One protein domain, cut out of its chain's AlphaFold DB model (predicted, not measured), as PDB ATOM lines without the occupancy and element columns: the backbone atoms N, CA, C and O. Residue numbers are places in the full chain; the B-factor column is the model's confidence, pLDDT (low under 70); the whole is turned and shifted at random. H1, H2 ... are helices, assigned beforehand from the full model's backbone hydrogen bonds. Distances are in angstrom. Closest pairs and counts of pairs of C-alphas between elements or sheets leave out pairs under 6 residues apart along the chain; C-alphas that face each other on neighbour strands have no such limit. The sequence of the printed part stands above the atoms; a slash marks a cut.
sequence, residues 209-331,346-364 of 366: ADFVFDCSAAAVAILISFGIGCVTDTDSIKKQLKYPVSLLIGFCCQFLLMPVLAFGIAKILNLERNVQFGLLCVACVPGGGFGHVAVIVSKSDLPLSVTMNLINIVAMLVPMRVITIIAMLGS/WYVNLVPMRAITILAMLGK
ATOM      1  N   ALA A 209     185.776 172.279 209.941       78.50
ATOM      2  CA  ALA A 209     184.803 173.253 210.431       78.50
ATOM      3  C   ALA A 209     185.214 174.712 210.164       78.50
ATOM      4  O   ALA A 209     184.342 175.521 209.863       78.50
ATOM      5  N   ASP A 210     186.510 175.034 210.251       72.62
ATOM      6  CA  ASP A 210     187.018 176.385 209.995       72.62
ATOM      7  C   ASP A 210     186.851 176.708 208.491       72.62
ATOM      8  O   ASP A 210     186.294 177.743 208.137       72.62
ATOM      9  N   PHE A 211     187.153 175.746 207.608       76.19
ATOM     10  CA  PHE A 211     186.893 175.866 206.166       76.19
ATOM     11  C   PHE A 211     185.399 176.028 205.834       76.19
ATOM     12  O   PHE A 211     185.017 176.899 205.056       76.19
ATOM     13  N   VAL A 212     184.526 175.209 206.436       82.81
ATOM     14  CA  VAL A 212     183.070 175.306 206.227       82.81
ATOM     15  C   VAL A 212     182.536 176.652 206.719       82.81
ATOM     16  O   VAL A 212     181.696 177.253 206.048       82.81
ATOM     17  N   PHE A 213     183.024 177.140 207.861       77.88
ATOM     18  CA  PHE A 213     182.653 178.448 208.387       77.88
ATOM     19  C   PHE A 213     183.062 179.566 207.424       77.88
ATOM     20  O   PHE A 213     182.200 180.359 207.040       77.88
ATOM     21  N   ASP A 214     184.310 179.572 206.956       72.50
ATOM     22  CA  ASP A 214     184.809 180.569 206.005       72.50
ATOM     23  C   ASP A 214     184.025 180.540 204.689       72.50
ATOM     24  O   ASP A 214     183.572 181.583 204.212       72.50
ATOM     25  N   CYS A 215     183.758 179.352 204.138       78.50
ATOM     26  CA  CYS A 215     182.907 179.201 202.958       78.50
ATOM     27  C   CYS A 215     181.474 179.696 203.202       78.50
ATOM     28  O   CYS A 215     180.886 180.326 202.321       78.50
ATOM     29  N   SER A 216     180.895 179.439 204.379       84.25
ATOM     30  CA  SER A 216     179.533 179.875 204.705       84.25
ATOM     31  C   SER A 216     179.435 181.395 204.856       84.25
ATOM     32  O   SER A 216     178.549 182.017 204.266       84.25
ATOM     33  N   ALA A 217     180.385 182.011 205.565       77.44
ATOM     34  CA  ALA A 217     180.498 183.458 205.676       77.44
ATOM     35  C   ALA A 217     180.705 184.073 204.289       77.44
ATOM     36  O   ALA A 217     180.085 185.091 203.956       77.44
ATOM     37  N   ALA A 218     181.504 183.404 203.449       73.94
ATOM     38  CA  ALA A 218     181.731 183.839 202.092       73.94
ATOM     39  C   ALA A 218     180.436 183.830 201.256       73.94
ATOM     40  O   ALA A 218     180.060 184.830 200.639       73.94
ATOM     41  N   ALA A 219     179.700 182.721 201.291       79.31
ATOM     42  CA  ALA A 219     178.434 182.575 200.585       79.31
ATOM     43  C   ALA A 219     177.405 183.635 201.013       79.31
ATOM     44  O   ALA A 219     176.773 184.260 200.160       79.31
ATOM     45  N   VAL A 220     177.275 183.901 202.317       80.94
ATOM     46  CA  VAL A 220     176.347 184.916 202.845       80.94
ATOM     47  C   VAL A 220     176.699 186.310 202.331       80.94
ATOM     48  O   VAL A 220     175.825 187.033 201.852       80.94
ATOM     49  N   ALA A 221     177.971 186.704 202.381       73.31
ATOM     50  CA  ALA A 221     178.375 188.026 201.914       73.31
ATOM     51  C   ALA A 221     178.253 188.183 200.385       73.31
ATOM     52  O   ALA A 221     177.898 189.275 199.923       73.31
ATOM     53  N   ILE A 222     178.454 187.113 199.605       75.31
ATOM     54  CA  ILE A 222     178.156 187.102 198.162       75.31
ATOM     55  C   ILE A 222     176.655 187.293 197.931       75.31
ATOM     56  O   ILE A 222     176.278 188.170 197.159       75.31
ATOM     57  N   LEU A 223     175.794 186.544 198.629       79.75
ATOM     58  CA  LEU A 223     174.338 186.643 198.491       79.75
ATOM     59  C   LEU A 223     173.806 188.032 198.856       79.75
ATOM     60  O   LEU A 223     172.994 188.583 198.116       79.75
ATOM     61  N   ILE A 224     174.285 188.628 199.952       76.94
ATOM     62  CA  ILE A 224     173.903 189.990 200.356       76.94
ATOM     63  C   ILE A 224     174.309 190.991 199.275       76.94
ATOM     64  O   ILE A 224     173.511 191.830 198.857       76.94
ATOM     65  N   SER A 225     175.548 190.899 198.800       72.81
ATOM     66  CA  SER A 225     176.067 191.846 197.818       72.81
ATOM     67  C   SER A 225     175.399 191.684 196.447       72.81
ATOM     68  O   SER A 225     175.121 192.676 195.776       72.81
ATOM     69  N   PHE A 226     175.080 190.446 196.063       76.44
ATOM     70  CA  PHE A 226     174.281 190.127 194.884       76.44
ATOM     71  C   PHE A 226     172.856 190.675 195.013       76.44
ATOM     72  O   PHE A 226     172.376 191.354 194.111       76.44
ATOM     73  N   GLY A 227     172.199 190.463 196.158       78.06
ATOM     74  CA  GLY A 227     170.859 190.982 196.438       78.06
ATOM     75  C   GLY A 227     170.783 192.505 196.338       78.06
ATOM     76  O   GLY A 227     169.877 193.038 195.700       78.06
ATOM     77  N   ILE A 228     171.778 193.216 196.879       74.69
ATOM     78  CA  ILE A 228     171.873 194.679 196.768       74.69
ATOM     79  C   ILE A 228     172.020 195.110 195.300       74.69
ATOM     80  O   ILE A 228     171.361 196.057 194.872       74.69
ATOM     81  N   GLY A 229     172.816 194.397 194.495       73.62
ATOM     82  CA  GLY A 229     172.904 194.658 193.053       73.62
ATOM     83  C   GLY A 229     171.619 194.361 192.284       73.62
ATOM     84  O   GLY A 229     171.255 195.080 191.351       73.62
ATOM     85  N   CYS A 230     170.862 193.354 192.712       76.25
ATOM     86  CA  CYS A 230     169.565 193.035 192.132       76.25
ATOM     87  C   CYS A 230     168.502 194.109 192.413       76.25
ATOM     88  O   CYS A 230     167.707 194.393 191.521       76.25
ATOM     89  N   VAL A 231     168.522 194.736 193.590       73.69
ATOM     90  CA  VAL A 231     167.568 195.792 193.985       73.69
ATOM     91  C   VAL A 231     167.936 197.169 193.421       73.69
ATOM     92  O   VAL A 231     167.085 198.046 193.329       73.69
ATOM     93  N   THR A 232     169.194 197.388 193.039       71.62
ATOM     94  CA  THR A 232     169.637 198.716 192.602       71.62
ATOM     95  C   THR A 232     169.262 198.986 191.143       71.62
ATOM     96  O   THR A 232     169.690 198.267 190.238       71.62
ATOM     97  N   ASP A 233     168.507 200.065 190.918       79.69
ATOM     98  CA  ASP A 233     168.180 200.566 189.583       79.69
ATOM     99  C   ASP A 233     169.390 201.242 188.928       79.69
ATOM    100  O   ASP A 233     170.006 202.161 189.483       79.69
ATOM    101  N   THR A 234     169.697 200.842 187.697       77.25
ATOM    102  CA  THR A 234     170.815 201.389 186.913       77.25
ATOM    103  C   THR A 234     170.637 202.875 186.592       77.25
ATOM    104  O   THR A 234     171.612 203.631 186.577       77.25
ATOM    105  N   ASP A 235     169.401 203.342 186.413       82.50
ATOM    106  CA  ASP A 235     169.108 204.758 186.167       82.50
ATOM    107  C   ASP A 235     169.347 205.638 187.398       82.50
ATOM    108  O   ASP A 235     169.783 206.787 187.276       82.50
ATOM    109  N   SER A 236     169.121 205.093 188.594       79.75
ATOM    110  CA  SER A 236     169.408 205.771 189.860       79.75
ATOM    111  C   SER A 236     170.916 205.929 190.073       79.75
ATOM    112  O   SER A 236     171.365 207.001 190.478       79.75
ATOM    113  N   ILE A 237     171.711 204.922 189.690       79.94
ATOM    114  CA  ILE A 237     173.180 205.014 189.674       79.94
ATOM    115  C   ILE A 237     173.630 206.126 188.716       79.94
ATOM    116  O   ILE A 237     174.370 207.026 189.113       79.94
ATOM    117  N   LYS A 238     173.137 206.134 187.468       82.31
ATOM    118  CA  LYS A 238     173.493 207.157 186.462       82.31
ATOM    119  C   LYS A 238     173.181 208.581 186.927       82.31
ATOM    120  O   LYS A 238     173.951 209.498 186.645       82.31
ATOM    121  N   LYS A 239     172.063 208.786 187.632       84.62
ATOM    122  CA  LYS A 239     171.720 210.089 188.229       84.62
ATOM    123  C   LYS A 239     172.734 210.497 189.291       84.62
ATOM    124  O   LYS A 239     173.144 211.654 189.304       84.62
ATOM    125  N   GLN A 240     173.181 209.559 190.118       84.81
ATOM    126  CA  GLN A 240     174.130 209.853 191.183       84.81
ATOM    127  C   GLN A 240     175.543 210.152 190.677       84.81
ATOM    128  O   GLN A 240     176.228 210.993 191.255       84.81
ATOM    129  N   LEU A 241     175.952 209.569 189.544       82.56
ATOM    130  CA  LEU A 241     177.211 209.933 188.880       82.56
ATOM    131  C   LEU A 241     177.259 211.409 188.439       82.56
ATOM    132  O   LEU A 241     178.348 211.953 188.277       82.56
ATOM    133  N   LYS A 242     176.108 212.081 188.275       85.81
ATOM    134  CA  LYS A 242     176.060 213.520 187.961       85.81
ATOM    135  C   LYS A 242     176.411 214.415 189.155       85.81
ATOM    136  O   LYS A 242     176.653 215.601 188.953       85.81
ATOM    137  N   TYR A 243     176.469 213.865 190.370       84.44
ATOM    138  CA  TYR A 243     176.810 214.581 191.602       84.44
ATOM    139  C   TYR A 243     178.163 214.103 192.168       84.44
ATOM    140  O   TYR A 243     178.210 213.452 193.215       84.44
ATOM    141  N   PRO A 244     179.297 214.421 191.511       84.56
ATOM    142  CA  PRO A 244     180.605 213.853 191.848       84.56
ATOM    143  C   PRO A 244     181.153 214.309 193.207       84.56
ATOM    144  O   PRO A 244     181.965 213.604 193.797       84.56
ATOM    145  N   VAL A 245     180.713 215.460 193.727       87.81
ATOM    146  CA  VAL A 245     181.218 216.013 194.997       87.81
ATOM    147  C   VAL A 245     180.915 215.073 196.167       87.81
ATOM    148  O   VAL A 245     181.813 214.746 196.940       87.81
ATOM    149  N   SER A 246     179.682 214.572 196.262       85.44
ATOM    150  CA  SER A 246     179.276 213.641 197.324       85.44
ATOM    151  C   SER A 246     180.022 212.307 197.233       85.44
ATOM    152  O   SER A 246     180.434 211.751 198.250       85.44
ATOM    153  N   LEU A 247     180.245 211.816 196.009       86.19
ATOM    154  CA  LEU A 247     181.010 210.594 195.746       86.19
ATOM    155  C   LEU A 247     182.479 210.755 196.158       86.19
ATOM    156  O   LEU A 247     183.041 209.851 196.775       86.19
ATOM    157  N   LEU A 248     183.091 211.902 195.851       86.38
ATOM    158  CA  LEU A 248     184.491 212.180 196.163       86.38
ATOM    159  C   LEU A 248     184.724 212.312 197.672       86.38
ATOM    160  O   LEU A 248     185.684 211.748 198.185       86.38
ATOM    161  N   ILE A 249     183.829 212.996 198.392       87.69
ATOM    162  CA  ILE A 249     183.896 213.090 199.860       87.69
ATOM    163  C   ILE A 249     183.836 211.690 200.469       87.69
ATOM    164  O   ILE A 249     184.660 211.338 201.310       87.69
ATOM    165  N   GLY A 250     182.897 210.869 199.998       83.69
ATOM    166  CA  GLY A 250     182.779 209.486 200.424       83.69
ATOM    167  C   GLY A 250     184.047 208.671 200.164       83.69
ATOM    168  O   GLY A 250     184.552 207.990 201.060       83.69
ATOM    169  N   PHE A 251     184.591 208.769 198.952       83.62
ATOM    170  CA  PHE A 251     185.853 208.141 198.576       83.62
ATOM    171  C   PHE A 251     186.993 208.586 199.507       83.62
ATOM    172  O   PHE A 251     187.650 207.752 200.125       83.62
ATOM    173  N   CYS A 252     187.185 209.887 199.716       84.31
ATOM    174  CA  CYS A 252     188.207 210.401 200.626       84.31
ATOM    175  C   CYS A 252     188.011 209.899 202.065       84.31
ATOM    176  O   CYS A 252     188.981 209.496 202.703       84.31
ATOM    177  N   CYS A 253     186.779 209.829 202.568       84.12
ATOM    178  CA  CYS A 253     186.503 209.283 203.898       84.12
ATOM    179  C   CYS A 253     186.863 207.789 204.007       84.12
ATOM    180  O   CYS A 253     187.485 207.368 204.982       84.12
ATOM    181  N   GLN A 254     186.540 206.978 202.999       81.62
ATOM    182  CA  GLN A 254     186.863 205.545 203.013       81.62
ATOM    183  C   GLN A 254     188.368 205.276 202.825       81.62
ATOM    184  O   GLN A 254     188.887 204.253 203.274       81.62
ATOM    185  N   PHE A 255     189.078 206.153 202.112       76.75
ATOM    186  CA  PHE A 255     190.490 205.965 201.766       76.75
ATOM    187  C   PHE A 255     191.453 206.632 202.753       76.75
ATOM    188  O   PHE A 255     192.527 206.088 202.987       76.75
ATOM    189  N   LEU A 256     191.072 207.755 203.362       81.94
ATOM    190  CA  LEU A 256     191.916 208.515 204.288       81.94
ATOM    191  C   LEU A 256     191.415 208.403 205.725       81.94
ATOM    192  O   LEU A 256     192.169 208.033 206.620       81.94
ATOM    193  N   LEU A 257     190.134 208.692 205.954       84.19
ATOM    194  CA  LEU A 257     189.599 208.833 207.306       84.19
ATOM    195  C   LEU A 257     189.518 207.484 208.034       84.19
ATOM    196  O   LEU A 257     189.934 207.401 209.186       84.19
ATOM    197  N   MET A 258     189.073 206.411 207.371       82.56
ATOM    198  CA  MET A 258     189.010 205.076 207.992       82.56
ATOM    199  C   MET A 258     190.376 204.530 208.450       82.56
ATOM    200  O   MET A 258     190.481 204.144 209.615       82.56
ATOM    201  N   PRO A 259     191.438 204.522 207.618       79.50
ATOM    202  CA  PRO A 259     192.760 204.075 208.066       79.50
ATOM    203  C   PRO A 259     193.349 204.947 209.180       79.50
ATOM    204  O   PRO A 259     193.930 204.419 210.127       79.50
ATOM    205  N   VAL A 260     193.160 206.272 209.111       82.38
ATOM    206  CA  VAL A 260     193.621 207.202 210.157       82.38
ATOM    207  C   VAL A 260     192.905 206.935 211.480       82.38
ATOM    208  O   VAL A 260     193.554 206.893 212.524       82.38
ATOM    209  N   LEU A 261     191.591 206.693 211.452       84.69
ATOM    210  CA  LEU A 261     190.841 206.312 212.647       84.69
ATOM    211  C   LEU A 261     191.313 204.971 213.208       84.69
ATOM    212  O   LEU A 261     191.524 204.869 214.411       84.69
ATOM    213  N   ALA A 262     191.525 203.962 212.361       81.06
ATOM    214  CA  ALA A 262     192.018 202.660 212.799       81.06
ATOM    215  C   ALA A 262     193.398 202.760 213.460       81.06
ATOM    216  O   ALA A 262     193.620 202.168 214.514       81.06
ATOM    217  N   PHE A 263     194.298 203.567 212.894       78.69
ATOM    218  CA  PHE A 263     195.597 203.855 213.491       78.69
ATOM    219  C   PHE A 263     195.473 204.618 214.819       78.69
ATOM    220  O   PHE A 263     196.131 204.270 215.798       78.69
ATOM    221  N   GLY A 264     194.603 205.629 214.885       85.69
ATOM    222  CA  GLY A 264     194.339 206.379 216.115       85.69
ATOM    223  C   GLY A 264     193.802 205.482 217.231       85.69
ATOM    224  O   GLY A 264     194.323 205.502 218.344       85.69
ATOM    225  N   ILE A 265     192.824 204.631 216.917       85.62
ATOM    226  CA  ILE A 265     192.250 203.648 217.845       85.62
ATOM    227  C   ILE A 265     193.321 202.650 218.294       85.62
ATOM    228  O   ILE A 265     193.456 202.402 219.492       85.62
ATOM    229  N   ALA A 266     194.130 202.138 217.361       81.44
ATOM    230  CA  ALA A 266     195.241 201.236 217.654       81.44
ATOM    231  C   ALA A 266     196.231 201.829 218.669       81.44
ATOM    232  O   ALA A 266     196.702 201.126 219.564       81.44
ATOM    233  N   LYS A 267     196.518 203.132 218.546       81.44
ATOM    234  CA  LYS A 267     197.413 203.868 219.446       81.44
ATOM    235  C   LYS A 267     196.790 204.163 220.803       81.44
ATOM    236  O   LYS A 267     197.454 203.954 221.811       81.44
ATOM    237  N   ILE A 268     195.540 204.618 220.837       90.69
ATOM    238  CA  ILE A 268     194.844 204.964 222.084       90.69
ATOM    239  C   ILE A 268     194.657 203.725 222.966       90.69
ATOM    240  O   ILE A 268     194.864 203.794 224.173       90.69
ATOM    241  N   LEU A 269     194.307 202.586 222.365       87.25
ATOM    242  CA  LEU A 269     194.094 201.320 223.073       87.25
ATOM    243  C   LEU A 269     195.388 200.518 223.303       87.25
ATOM    244  O   LEU A 269     195.327 199.442 223.890       87.25
ATOM    245  N   ASN A 270     196.538 201.017 222.835       83.81
ATOM    246  CA  ASN A 270     197.857 200.393 222.968       83.81
ATOM    247  C   ASN A 270     197.867 198.885 222.628       83.81
ATOM    248  O   ASN A 270     198.400 198.066 223.376       83.81
ATOM    249  N   LEU A 271     197.228 198.512 221.509       73.44
ATOM    250  CA  LEU A 271     197.080 197.106 221.118       73.44
ATOM    251  C   LEU A 271     198.428 196.464 220.760       73.44
ATOM    252  O   LEU A 271     199.357 197.142 220.331       73.44
ATOM    253  N   GLU A 272     198.520 195.141 220.849       67.62
ATOM    254  CA  GLU A 272     199.688 194.398 220.373       67.62
ATOM    255  C   GLU A 272     199.881 194.578 218.856       67.62
ATOM    256  O   GLU A 272     198.908 194.667 218.101       67.62
ATOM    257  N   ARG A 273     201.136 194.606 218.388       67.94
ATOM    258  CA  ARG A 273     201.516 194.879 216.987       67.94
ATOM    259  C   ARG A 273     200.743 194.023 215.974       67.94
ATOM    260  O   ARG A 273     200.300 194.538 214.947       67.94
ATOM    261  N   ASN A 274     200.518 192.754 216.304       60.97
ATOM    262  CA  ASN A 274     199.762 191.809 215.483       60.97
ATOM    263  C   ASN A 274     198.292 192.234 215.309       60.97
ATOM    264  O   ASN A 274     197.745 192.197 214.207       60.97
ATOM    265  N   VAL A 275     197.662 192.714 216.383       67.38
ATOM    266  CA  VAL A 275     196.260 193.157 216.372       67.38
ATOM    267  C   VAL A 275     196.120 194.532 215.718       67.38
ATOM    268  O   VAL A 275     195.170 194.759 214.971       67.38
ATOM    269  N   GLN A 276     197.086 195.435 215.929       70.81
ATOM    270  CA  GLN A 276     197.131 196.728 215.233       70.81
ATOM    271  C   GLN A 276     197.154 196.534 213.714       70.81
ATOM    272  O   GLN A 276     196.434 197.219 212.985       70.81
ATOM    273  N   PHE A 277     197.946 195.567 213.242       67.62
ATOM    274  CA  PHE A 277     198.013 195.225 211.831       67.62
ATOM    275  C   PHE A 277     196.679 194.688 211.302       67.62
ATOM    276  O   PHE A 277     196.176 195.185 210.293       67.62
ATOM    277  N   GLY A 278     196.066 193.731 212.007       63.22
ATOM    278  CA  GLY A 278     194.748 193.206 211.642       63.22
ATOM    279  C   GLY A 278     193.682 194.303 211.554       63.22
ATOM    280  O   GLY A 278     192.929 194.361 210.582       63.22
ATOM    281  N   LEU A 279     193.666 195.228 212.517       71.38
ATOM    282  CA  LEU A 279     192.731 196.354 212.543       71.38
ATOM    283  C   LEU A 279     192.927 197.301 211.349       71.38
ATOM    284  O   LEU A 279     191.953 197.712 210.716       71.38
ATOM    285  N   LEU A 280     194.180 197.616 211.012       71.12
ATOM    286  CA  LEU A 280     194.505 198.450 209.857       71.12
ATOM    287  C   LEU A 280     194.090 197.777 208.541       71.12
ATOM    288  O   LEU A 280     193.526 198.436 207.665       71.12
ATOM    289  N   CYS A 281     194.309 196.466 208.418       66.50
ATOM    290  CA  CYS A 281     193.886 195.684 207.259       66.50
ATOM    291  C   CYS A 281     192.369 195.743 207.065       66.50
ATOM    292  O   CYS A 281     191.906 196.028 205.962       66.50
ATOM    293  N   VAL A 282     191.591 195.553 208.134       70.75
ATOM    294  CA  VAL A 282     190.123 195.621 208.075       70.75
ATOM    295  C   VAL A 282     189.639 197.018 207.671       70.75
ATOM    296  O   VAL A 282     188.736 197.133 206.845       70.75
ATOM    297  N   ALA A 283     190.256 198.085 208.187       74.50
ATOM    298  CA  ALA A 283     189.858 199.462 207.886       74.50
ATOM    299  C   ALA A 283     190.173 199.903 206.446       74.50
ATOM    300  O   ALA A 283     189.512 200.785 205.894       74.50
ATOM    301  N   CYS A 284     191.188 199.302 205.825       71.00
ATOM    302  CA  CYS A 284     191.565 199.610 204.449       71.00
ATOM    303  C   CYS A 284     190.654 198.954 203.406       71.00
ATOM    304  O   CYS A 284     190.616 199.393 202.254       71.00
ATOM    305  N   VAL A 285     189.917 197.916 203.798       69.62
ATOM    306  CA  VAL A 285     188.962 197.238 202.928       69.62
ATOM    307  C   VAL A 285     187.684 198.094 202.834       69.62
ATOM    308  O   VAL A 285     187.148 198.516 203.859       69.62
ATOM    309  N   PRO A 286     187.152 198.379 201.628       68.12
ATOM    310  CA  PRO A 286     185.907 199.123 201.490       68.12
ATOM    311  C   PRO A 286     184.757 198.408 202.209       68.12
ATOM    312  O   PRO A 286     184.647 197.181 202.122       68.12
ATOM    313  N   GLY A 287     183.893 199.158 202.895       63.81
ATOM    314  CA  GLY A 287     182.778 198.600 203.668       63.81
ATOM    315  C   GLY A 287     181.857 197.684 202.844       63.81
ATOM    316  O   GLY A 287     181.601 197.940 201.673       63.81
ATOM    317  N   GLY A 288     181.361 196.597 203.445       61.25
ATOM    318  CA  GLY A 288     180.493 195.618 202.776       61.25
ATOM    319  C   GLY A 288     179.345 195.131 203.663       61.25
ATOM    320  O   GLY A 288     179.492 195.038 204.879       61.25
ATOM    321  N   GLY A 289     178.192 194.841 203.046       62.56
ATOM    322  CA  GLY A 289     177.005 194.245 203.674       62.56
ATOM    323  C   GLY A 289     176.312 195.130 204.716       62.56
ATOM    324  O   GLY A 289     175.321 195.789 204.411       62.56
ATOM    325  N   PHE A 290     176.844 195.164 205.940       64.50
ATOM    326  CA  PHE A 290     176.222 195.843 207.083       64.50
ATOM    327  C   PHE A 290     176.091 197.360 206.887       64.50
ATOM    328  O   PHE A 290     175.105 197.951 207.317       64.50
ATOM    329  N   GLY A 291     177.029 197.989 206.170       72.94
ATOM    330  CA  GLY A 291     176.938 199.416 205.842       72.94
ATOM    331  C   GLY A 291     175.671 199.771 205.054       72.94
ATOM    332  O   GLY A 291     175.055 200.800 205.310       72.94
ATOM    333  N   HIS A 292     175.217 198.884 204.162       73.38
ATOM    334  CA  HIS A 292     173.978 199.098 203.404       73.38
ATOM    335  C   HIS A 292     172.740 198.933 204.281       73.38
ATOM    336  O   HIS A 292     171.793 199.701 204.155       73.38
ATOM    337  N   VAL A 293     172.770 197.985 205.222       75.38
ATOM    338  CA  VAL A 293     171.703 197.827 206.222       75.38
ATOM    339  C   VAL A 293     171.609 199.073 207.105       75.38
ATOM    340  O   VAL A 293     170.509 199.574 207.328       75.38
ATOM    341  N   ALA A 294     172.743 199.622 207.546       78.06
ATOM    342  CA  ALA A 294     172.777 200.853 208.331       78.06
ATOM    343  C   ALA A 294     172.158 202.036 207.568       78.06
ATOM    344  O   ALA A 294     171.352 202.765 208.132       78.06
ATOM    345  N   VAL A 295     172.441 202.179 206.269       82.19
ATOM    346  CA  VAL A 295     171.840 203.219 205.413       82.19
ATOM    347  C   VAL A 295     170.319 203.073 205.323       82.19
ATOM    348  O   VAL A 295     169.607 204.072 205.435       82.19
ATOM    349  N   ILE A 296     169.812 201.841 205.195       79.12
ATOM    350  CA  ILE A 296     168.369 201.556 205.180       79.12
ATOM    351  C   ILE A 296     167.730 201.938 206.523       79.12
ATOM    352  O   ILE A 296     166.703 202.617 206.547       79.12
ATOM    353  N   VAL A 297     168.349 201.550 207.644       85.94
ATOM    354  CA  VAL A 297     167.856 201.862 208.999       85.94
ATOM    355  C   VAL A 297     167.882 203.367 209.269       85.94
ATOM    356  O   VAL A 297     166.928 203.918 209.816       85.94
ATOM    357  N   SER A 298     168.937 204.053 208.833       85.50
ATOM    358  CA  SER A 298     169.104 205.501 208.966       85.50
ATOM    359  C   SER A 298     168.288 206.313 207.953       85.50
ATOM    360  O   SER A 298     168.417 207.536 207.938       85.50
ATOM    361  N   LYS A 299     167.463 205.674 207.104       81.44
ATOM    362  CA  LYS A 299     166.695 206.316 206.015       81.44
ATOM    363  C   LYS A 299     167.558 207.220 205.120       81.44
ATOM    364  O   LYS A 299     167.106 208.256 204.645       81.44
ATOM    365  N   SER A 300     168.820 206.844 204.949       83.69
ATOM    366  CA  SER A 300     169.783 207.565 204.121       83.69
ATOM    367  C   SER A 300     169.683 207.110 202.662       83.69
ATOM    368  O   SER A 300     169.067 206.087 202.358       83.69
ATOM    369  N   ASP A 301     170.298 207.857 201.746       84.00
ATOM    370  CA  ASP A 301     170.216 207.583 200.309       84.00
ATOM    371  C   ASP A 301     170.901 206.257 199.928       84.00
ATOM    372  O   ASP A 301     172.115 206.182 199.710       84.00
ATOM    373  N   LEU A 302     170.106 205.192 199.792       81.50
ATOM    374  CA  LEU A 302     170.585 203.870 199.380       81.50
ATOM    375  C   LEU A 302     171.301 203.885 198.012       81.50
ATOM    376  O   LEU A 302     172.400 203.328 197.932       81.50
ATOM    377  N   PRO A 303     170.789 204.559 196.956       81.62
ATOM    378  CA  PRO A 303     171.478 204.617 195.665       81.62
ATOM    379  C   PRO A 303     172.855 205.288 195.750       81.62
ATOM    380  O   PRO A 303     173.781 204.888 195.040       81.62
ATOM    381  N   LEU A 304     173.017 206.274 196.643       83.62
ATOM    382  CA  LEU A 304     174.301 206.926 196.897       83.62
ATOM    383  C   LEU A 304     175.295 205.958 197.539       83.62
ATOM    384  O   LEU A 304     176.412 205.827 197.040       83.62
ATOM    385  N   SER A 305     174.877 205.248 198.590       84.50
ATOM    386  CA  SER A 305     175.709 204.249 199.273       84.50
ATOM    387  C   SER A 305     176.181 203.147 198.321       84.50
ATOM    388  O   SER A 305     177.365 202.802 198.291       84.50
ATOM    389  N   VAL A 306     175.276 202.618 197.491       81.50
ATOM    390  CA  VAL A 306     175.610 201.560 196.528       81.50
ATOM    391  C   VAL A 306     176.578 202.069 195.458       81.50
ATOM    392  O   VAL A 306     177.584 201.410 195.191       81.50
ATOM    393  N   THR A 307     176.328 203.256 194.899       84.31
ATOM    394  CA  THR A 307     177.200 203.863 193.877       84.31
ATOM    395  C   THR A 307     178.600 204.140 194.430       84.31
ATOM    396  O   THR A 307     179.600 203.807 193.796       84.31
ATOM    397  N   MET A 308     178.689 204.694 195.641       83.38
ATOM    398  CA  MET A 308     179.958 204.951 196.320       83.38
ATOM    399  C   MET A 308     180.730 203.656 196.600       83.38
ATOM    400  O   MET A 308     181.933 203.584 196.346       83.38
ATOM    401  N   ASN A 309     180.050 202.615 197.084       80.69
ATOM    402  CA  ASN A 309     180.680 201.324 197.339       80.69
ATOM    403  C   ASN A 309     181.217 200.681 196.049       80.69
ATOM    404  O   ASN A 309     182.324 200.150 196.045       80.69
ATOM    405  N   LEU A 310     180.472 200.775 194.943       78.94
ATOM    406  CA  LEU A 310     180.909 200.277 193.638       78.94
ATOM    407  C   LEU A 310     182.195 200.973 193.175       78.94
ATOM    408  O   LEU A 310     183.152 200.300 192.795       78.94
ATOM    409  N   ILE A 311     182.255 202.303 193.282       80.25
ATOM    410  CA  ILE A 311     183.456 203.081 192.943       80.25
ATOM    411  C   ILE A 311     184.634 202.674 193.828       80.25
ATOM    412  O   ILE A 311     185.735 202.466 193.324       80.25
ATOM    413  N   ASN A 312     184.410 202.500 195.132       78.88
ATOM    414  CA  ASN A 312     185.460 202.090 196.061       78.88
ATOM    415  C   ASN A 312     185.994 200.681 195.759       78.88
ATOM    416  O   ASN A 312     187.193 200.452 195.884       78.88
ATOM    417  N   ILE A 313     185.128 199.745 195.357       74.94
ATOM    418  CA  ILE A 313     185.517 198.385 194.959       74.94
ATOM    419  C   ILE A 313     186.338 198.415 193.662       74.94
ATOM    420  O   ILE A 313     187.393 197.789 193.599       74.94
ATOM    421  N   VAL A 314     185.903 199.178 192.653       75.31
ATOM    422  CA  VAL A 314     186.659 199.355 191.401       75.31
ATOM    423  C   VAL A 314     188.013 200.015 191.676       75.31
ATOM    424  O   VAL A 314     189.038 199.560 191.178       75.31
ATOM    425  N   ALA A 315     188.050 201.036 192.532       72.81
ATOM    426  CA  ALA A 315     189.290 201.688 192.939       72.81
ATOM    427  C   ALA A 315     190.205 200.776 193.773       72.81
ATOM    428  O   ALA A 315     191.420 200.946 193.744       72.81
ATOM    429  N   MET A 316     189.651 199.796 194.494       66.88
ATOM    430  CA  MET A 316     190.430 198.774 195.199       66.88
ATOM    431  C   MET A 316     191.107 197.792 194.232       66.88
ATOM    432  O   MET A 316     192.153 197.244 194.569       66.88
ATOM    433  N   LEU A 317     190.546 197.587 193.035       63.00
ATOM    434  CA  LEU A 317     191.159 196.766 191.986       63.00
ATOM    435  C   LEU A 317     192.425 197.424 191.405       63.00
ATOM    436  O   LEU A 317     193.276 196.742 190.839       63.00
ATOM    437  N   VAL A 318     192.578 198.743 191.572       62.25
ATOM    438  CA  VAL A 318     193.807 199.460 191.222       62.25
ATOM    439  C   VAL A 318     194.869 199.201 192.308       62.25
ATOM    440  O   VAL A 318     194.596 199.409 193.494       62.25
ATOM    441  N   PRO A 319     196.116 198.833 191.948       54.66
ATOM    442  CA  PRO A 319     197.183 198.486 192.903       54.66
ATOM    443  C   PRO A 319     197.595 199.608 193.882       54.66
ATOM    444  O   PRO A 319     198.342 199.358 194.828       54.66
ATOM    445  N   MET A 320     197.071 200.828 193.716       48.19
ATOM    446  CA  MET A 320     197.291 201.996 194.584       48.19
ATOM    447  C   MET A 320     197.047 201.711 196.080       48.19
ATOM    448  O   MET A 320     197.752 202.257 196.927       48.19
ATOM    449  N   ARG A 321     196.095 200.827 196.417       51.12
ATOM    450  CA  ARG A 321     195.751 200.457 197.808       51.12
ATOM    451  C   ARG A 321     196.725 199.474 198.452       51.12
ATOM    452  O   ARG A 321     197.028 199.601 199.633       51.12
ATOM    453  N   VAL A 322     197.238 198.522 197.680       55.69
ATOM    454  CA  VAL A 322     198.232 197.552 198.160       55.69
ATOM    455  C   VAL A 322     199.557 198.274 198.423       55.69
ATOM    456  O   VAL A 322     200.192 198.044 199.445       55.69
ATOM    457  N   ILE A 323     199.905 199.247 197.579       51.81
ATOM    458  CA  ILE A 323     201.124 200.056 197.709       51.81
ATOM    459  C   ILE A 323     201.086 200.989 198.929       51.81
ATOM    460  O   ILE A 323     202.104 201.123 199.596       51.81
ATOM    461  N   THR A 324     199.950 201.605 199.280       51.81
ATOM    462  CA  THR A 324     199.871 202.500 200.460       51.81
ATOM    463  C   THR A 324     199.862 201.742 201.781       51.81
ATOM    464  O   THR A 324     200.501 202.179 202.736       51.81
ATOM    465  N   ILE A 325     199.196 200.586 201.825       55.44
ATOM    466  CA  ILE A 325     199.242 199.691 202.984       55.44
ATOM    467  C   ILE A 325     200.669 199.176 203.157       55.44
ATOM    468  O   ILE A 325     201.219 199.341 204.232       55.44
ATOM    469  N   ILE A 326     201.318 198.666 202.105       53.38
ATOM    470  CA  ILE A 326     202.707 198.176 202.172       53.38
ATOM    471  C   ILE A 326     203.701 199.303 202.494       53.38
ATOM    472  O   ILE A 326     204.619 199.084 203.279       53.38
ATOM    473  N   ALA A 327     203.518 200.510 201.956       48.56
ATOM    474  CA  ALA A 327     204.415 201.638 202.208       48.56
ATOM    475  C   ALA A 327     204.318 202.174 203.648       48.56
ATOM    476  O   ALA A 327     205.350 202.472 204.242       48.56
ATOM    477  N   MET A 328     203.117 202.257 204.241       49.22
ATOM    478  CA  MET A 328     202.973 202.646 205.656       49.22
ATOM    479  C   MET A 328     203.339 201.510 206.620       49.22
ATOM    480  O   MET A 328     203.831 201.752 207.723       49.22
ATOM    481  N   LEU A 329     203.124 200.265 206.200       51.12
ATOM    482  CA  LEU A 329     203.398 199.068 206.986       51.12
ATOM    483  C   LEU A 329     204.892 198.714 207.014       51.12
ATOM    484  O   LEU A 329     205.416 198.369 208.072       51.12
ATOM    485  N   GLY A 330     205.601 198.875 205.892       50.12
ATOM    486  CA  GLY A 330     207.037 198.612 205.772       50.12
ATOM    487  C   GLY A 330     207.891 199.495 206.683       50.12
ATOM    488  O   GLY A 330     208.887 199.031 207.229       50.12
ATOM    489  N   SER A 331     207.454 200.731 206.948       48.75
ATOM    490  CA  SER A 331     208.122 201.629 207.898       48.75
ATOM    491  C   SER A 331     207.920 201.266 209.375       48.75
ATOM    492  O   SER A 331     208.667 201.759 210.214       48.75
ATOM    493  N   TRP A 346     194.552 186.416 203.025       42.72
ATOM    494  CA  TRP A 346     193.821 187.654 202.729       42.72
ATOM    495  C   TRP A 346     193.690 187.930 201.227       42.72
ATOM    496  O   TRP A 346     192.656 188.440 200.793       42.72
ATOM    497  N   TYR A 347     194.684 187.546 200.419       37.44
ATOM    498  CA  TYR A 347     194.635 187.714 198.962       37.44
ATOM    499  C   TYR A 347     193.612 186.772 198.312       37.44
ATOM    500  O   TYR A 347     192.919 187.161 197.372       37.44
ATOM    501  N   VAL A 348     193.489 185.546 198.834       36.06
ATOM    502  CA  VAL A 348     192.665 184.485 198.232       36.06
ATOM    503  C   VAL A 348     191.173 184.649 198.541       36.06
ATOM    504  O   VAL A 348     190.356 184.265 197.714       36.06
ATOM    505  N   ASN A 349     190.786 185.292 199.649       40.16
ATOM    506  CA  ASN A 349     189.366 185.420 200.015       40.16
ATOM    507  C   ASN A 349     188.732 186.776 199.660       40.16
ATOM    508  O   ASN A 349     187.565 186.824 199.281       40.16
ATOM    509  N   LEU A 350     189.465 187.893 199.723       49.66
ATOM    510  CA  LEU A 350     188.870 189.227 199.515       49.66
ATOM    511  C   LEU A 350     188.737 189.629 198.040       49.66
ATOM    512  O   LEU A 350     187.784 190.323 197.677       49.66
ATOM    513  N   VAL A 351     189.677 189.206 197.193       49.41
ATOM    514  CA  VAL A 351     189.733 189.591 195.774       49.41
ATOM    515  C   VAL A 351     188.678 188.863 194.923       49.41
ATOM    516  O   VAL A 351     187.882 189.553 194.280       49.41
ATOM    517  N   PRO A 352     188.571 187.515 194.924       46.84
ATOM    518  CA  PRO A 352     187.582 186.829 194.085       46.84
ATOM    519  C   PRO A 352     186.141 187.093 194.534       46.84
ATOM    520  O   PRO A 352     185.252 187.287 193.708       46.84
ATOM    521  N   MET A 353     185.910 187.204 195.840       51.28
ATOM    522  CA  MET A 353     184.592 187.479 196.406       51.28
ATOM    523  C   MET A 353     184.012 188.831 195.959       51.28
ATOM    524  O   MET A 353     182.803 188.970 195.776       51.28
ATOM    525  N   ARG A 354     184.881 189.825 195.739       57.72
ATOM    526  CA  ARG A 354     184.494 191.158 195.257       57.72
ATOM    527  C   ARG A 354     184.559 191.289 193.735       57.72
ATOM    528  O   ARG A 354     183.874 192.136 193.175       57.72
ATOM    529  N   ALA A 355     185.295 190.417 193.046       51.94
ATOM    530  CA  ALA A 355     185.182 190.275 191.596       51.94
ATOM    531  C   ALA A 355     183.788 189.754 191.190       51.94
ATOM    532  O   ALA A 355     183.202 190.257 190.233       51.94
ATOM    533  N   ILE A 356     183.210 188.822 191.960       57.44
ATOM    534  CA  ILE A 356     181.852 188.289 191.732       57.44
ATOM    535  C   ILE A 356     180.786 189.393 191.823       57.44
ATOM    536  O   ILE A 356     179.859 189.426 191.016       57.44
ATOM    537  N   THR A 357     180.916 190.332 192.764       55.62
ATOM    538  CA  THR A 357     179.955 191.440 192.905       55.62
ATOM    539  C   THR A 357     180.061 192.458 191.780       55.62
ATOM    540  O   THR A 357     179.035 192.966 191.329       55.62
ATOM    541  N   ILE A 358     181.270 192.712 191.274       56.06
ATOM    542  CA  ILE A 358     181.483 193.526 190.071       56.06
ATOM    543  C   ILE A 358     180.846 192.847 188.850       56.06
ATOM    544  O   ILE A 358     180.112 193.502 188.119       56.06
ATOM    545  N   LEU A 359     181.066 191.542 188.655       54.53
ATOM    546  CA  LEU A 359     180.485 190.763 187.550       54.53
ATOM    547  C   LEU A 359     178.950 190.746 187.586       54.53
ATOM    548  O   LEU A 359     178.312 190.984 186.563       54.53
ATOM    549  N   ALA A 360     178.352 190.537 188.762       53.75
ATOM    550  CA  ALA A 360     176.899 190.559 188.934       53.75
ATOM    551  C   ALA A 360     176.276 191.933 188.632       53.75
ATOM    552  O   ALA A 360     175.171 192.011 188.099       53.75
ATOM    553  N   MET A 361     176.980 193.020 188.960       52.06
ATOM    554  CA  MET A 361     176.531 194.386 188.681       52.06
ATOM    555  C   MET A 361     176.758 194.773 187.211       52.06
ATOM    556  O   MET A 361     175.869 195.350 186.592       52.06
ATOM    557  N   LEU A 362     177.912 194.429 186.629       50.94
ATOM    558  CA  LEU A 362     178.234 194.704 185.224       50.94
ATOM    559  C   LEU A 362     177.302 193.964 184.261       50.94
ATOM    560  O   LEU A 362     176.904 194.551 183.259       50.94
ATOM    561  N   GLY A 363     176.880 192.741 184.595       47.22
ATOM    562  CA  GLY A 363     175.896 191.986 183.810       47.22
ATOM    563  C   GLY A 363     174.498 192.619 183.747       47.22
ATOM    564  O   GLY A 363     173.676 192.180 182.955       47.22
ATOM    565  N   LYS A 364     174.219 193.648 184.561       44.84
ATOM    566  CA  LYS A 364     173.008 194.483 184.473       44.84
ATOM    567  C   LYS A 364     173.223 195.811 183.734       44.84
ATOM    568  O   LYS A 364     172.251 196.516 183.465       44.84
TER     569      LYS A 364
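Overview. This is residues 209 to 331 and 346 to 364 of the 366 residues of the protein "SLC10A3_5" of Mytilus coruscus (UniProt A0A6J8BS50). Helix H6 runs through the middle between two pairs of side-by-side helices: on one side the hairpin of H3 and H4, on the other H1 with H8. H2 crosses the early part of H6, H5 folds back beside that part as a short hairpin, and H7 follows H6 beyond its far end. The printed part has 142 residues with eight named helices, H1 to H8 in chain order, and no named strand; the class is all helix. It is compact, with a radius of gyration of the C-alphas of 16.2 A, and spans 46 by 42 by 31 A.

Arrangement. Start at H1, residues 209 to 231, which touches H8, residues 346 to 362, at a shallow tilt of 24 degrees, the same way; their closest C-alphas, Gly 229 and Met 361, are 5.7 A apart. Next comes H2, residues 234 to 241, about perpendicular at 76 degrees to the hub H6, residues 302 to 317. They touch, with the closest C-alphas, Ile 237 and Thr 307, 5.9 A apart. H3, residues 244 to 268, and H4, residues 273 to 284, form a hairpin at 10 degrees; the closest C-alphas, Pro 259 and Ala 283, are 5.5 A apart. H3 touches H6 with residues 247 to 254 alone, the C-alphas of Leu 247 and Met 308 coming closest at 5.8 A. H5, residues 290 to 297, forms a hairpin with H6, with the closest C-alphas, Val 295 and Leu 302, 6.2 A apart. H7, residues 320 to 331, only just touches H4, with 3 pairs of C-alphas within 8 A; the closest, Cys 284 and Ile 325, are 7.8 A apart. H6 touches H8 at a steep tilt of 52 degrees, and the closest C-alphas, Ile 313 and Arg 354, are 7.3 A apart. H3 and H8 are apart. Every O i to N i+4 pair is within hydrogen-bond range in H1, H2, H4, H5 and H6, against 19 of 21 in H3, 7 of 8 in H7 and 8 of 13 in H8.

Along the chain. Find C-alpha 209 at (184.803, 173.253, 210.431); from there H1 runs 32.8 A to C-alpha 231. H3 runs 34.6 A with a kink of 30 degrees near residue 258. H6 runs 23.0 A from C-alpha 302 at (170.585, 203.870, 199.380), and H8 runs 24.5 A to C-alpha 362 at (178.234, 194.704, 185.224).

Size, cuts and confidence. The C-alphas farthest apart, Asp 235 and Glu 272, are 47.0 A apart. Residues 332 to 345 are not printed; C-alphas 331 and 346 are 20.7 A apart across this cut. The links printed whole are tight. Mean pLDDT of the printed part is 71.5; look for values under 70 at, among others, residues 316 to 331 and 346 to 364.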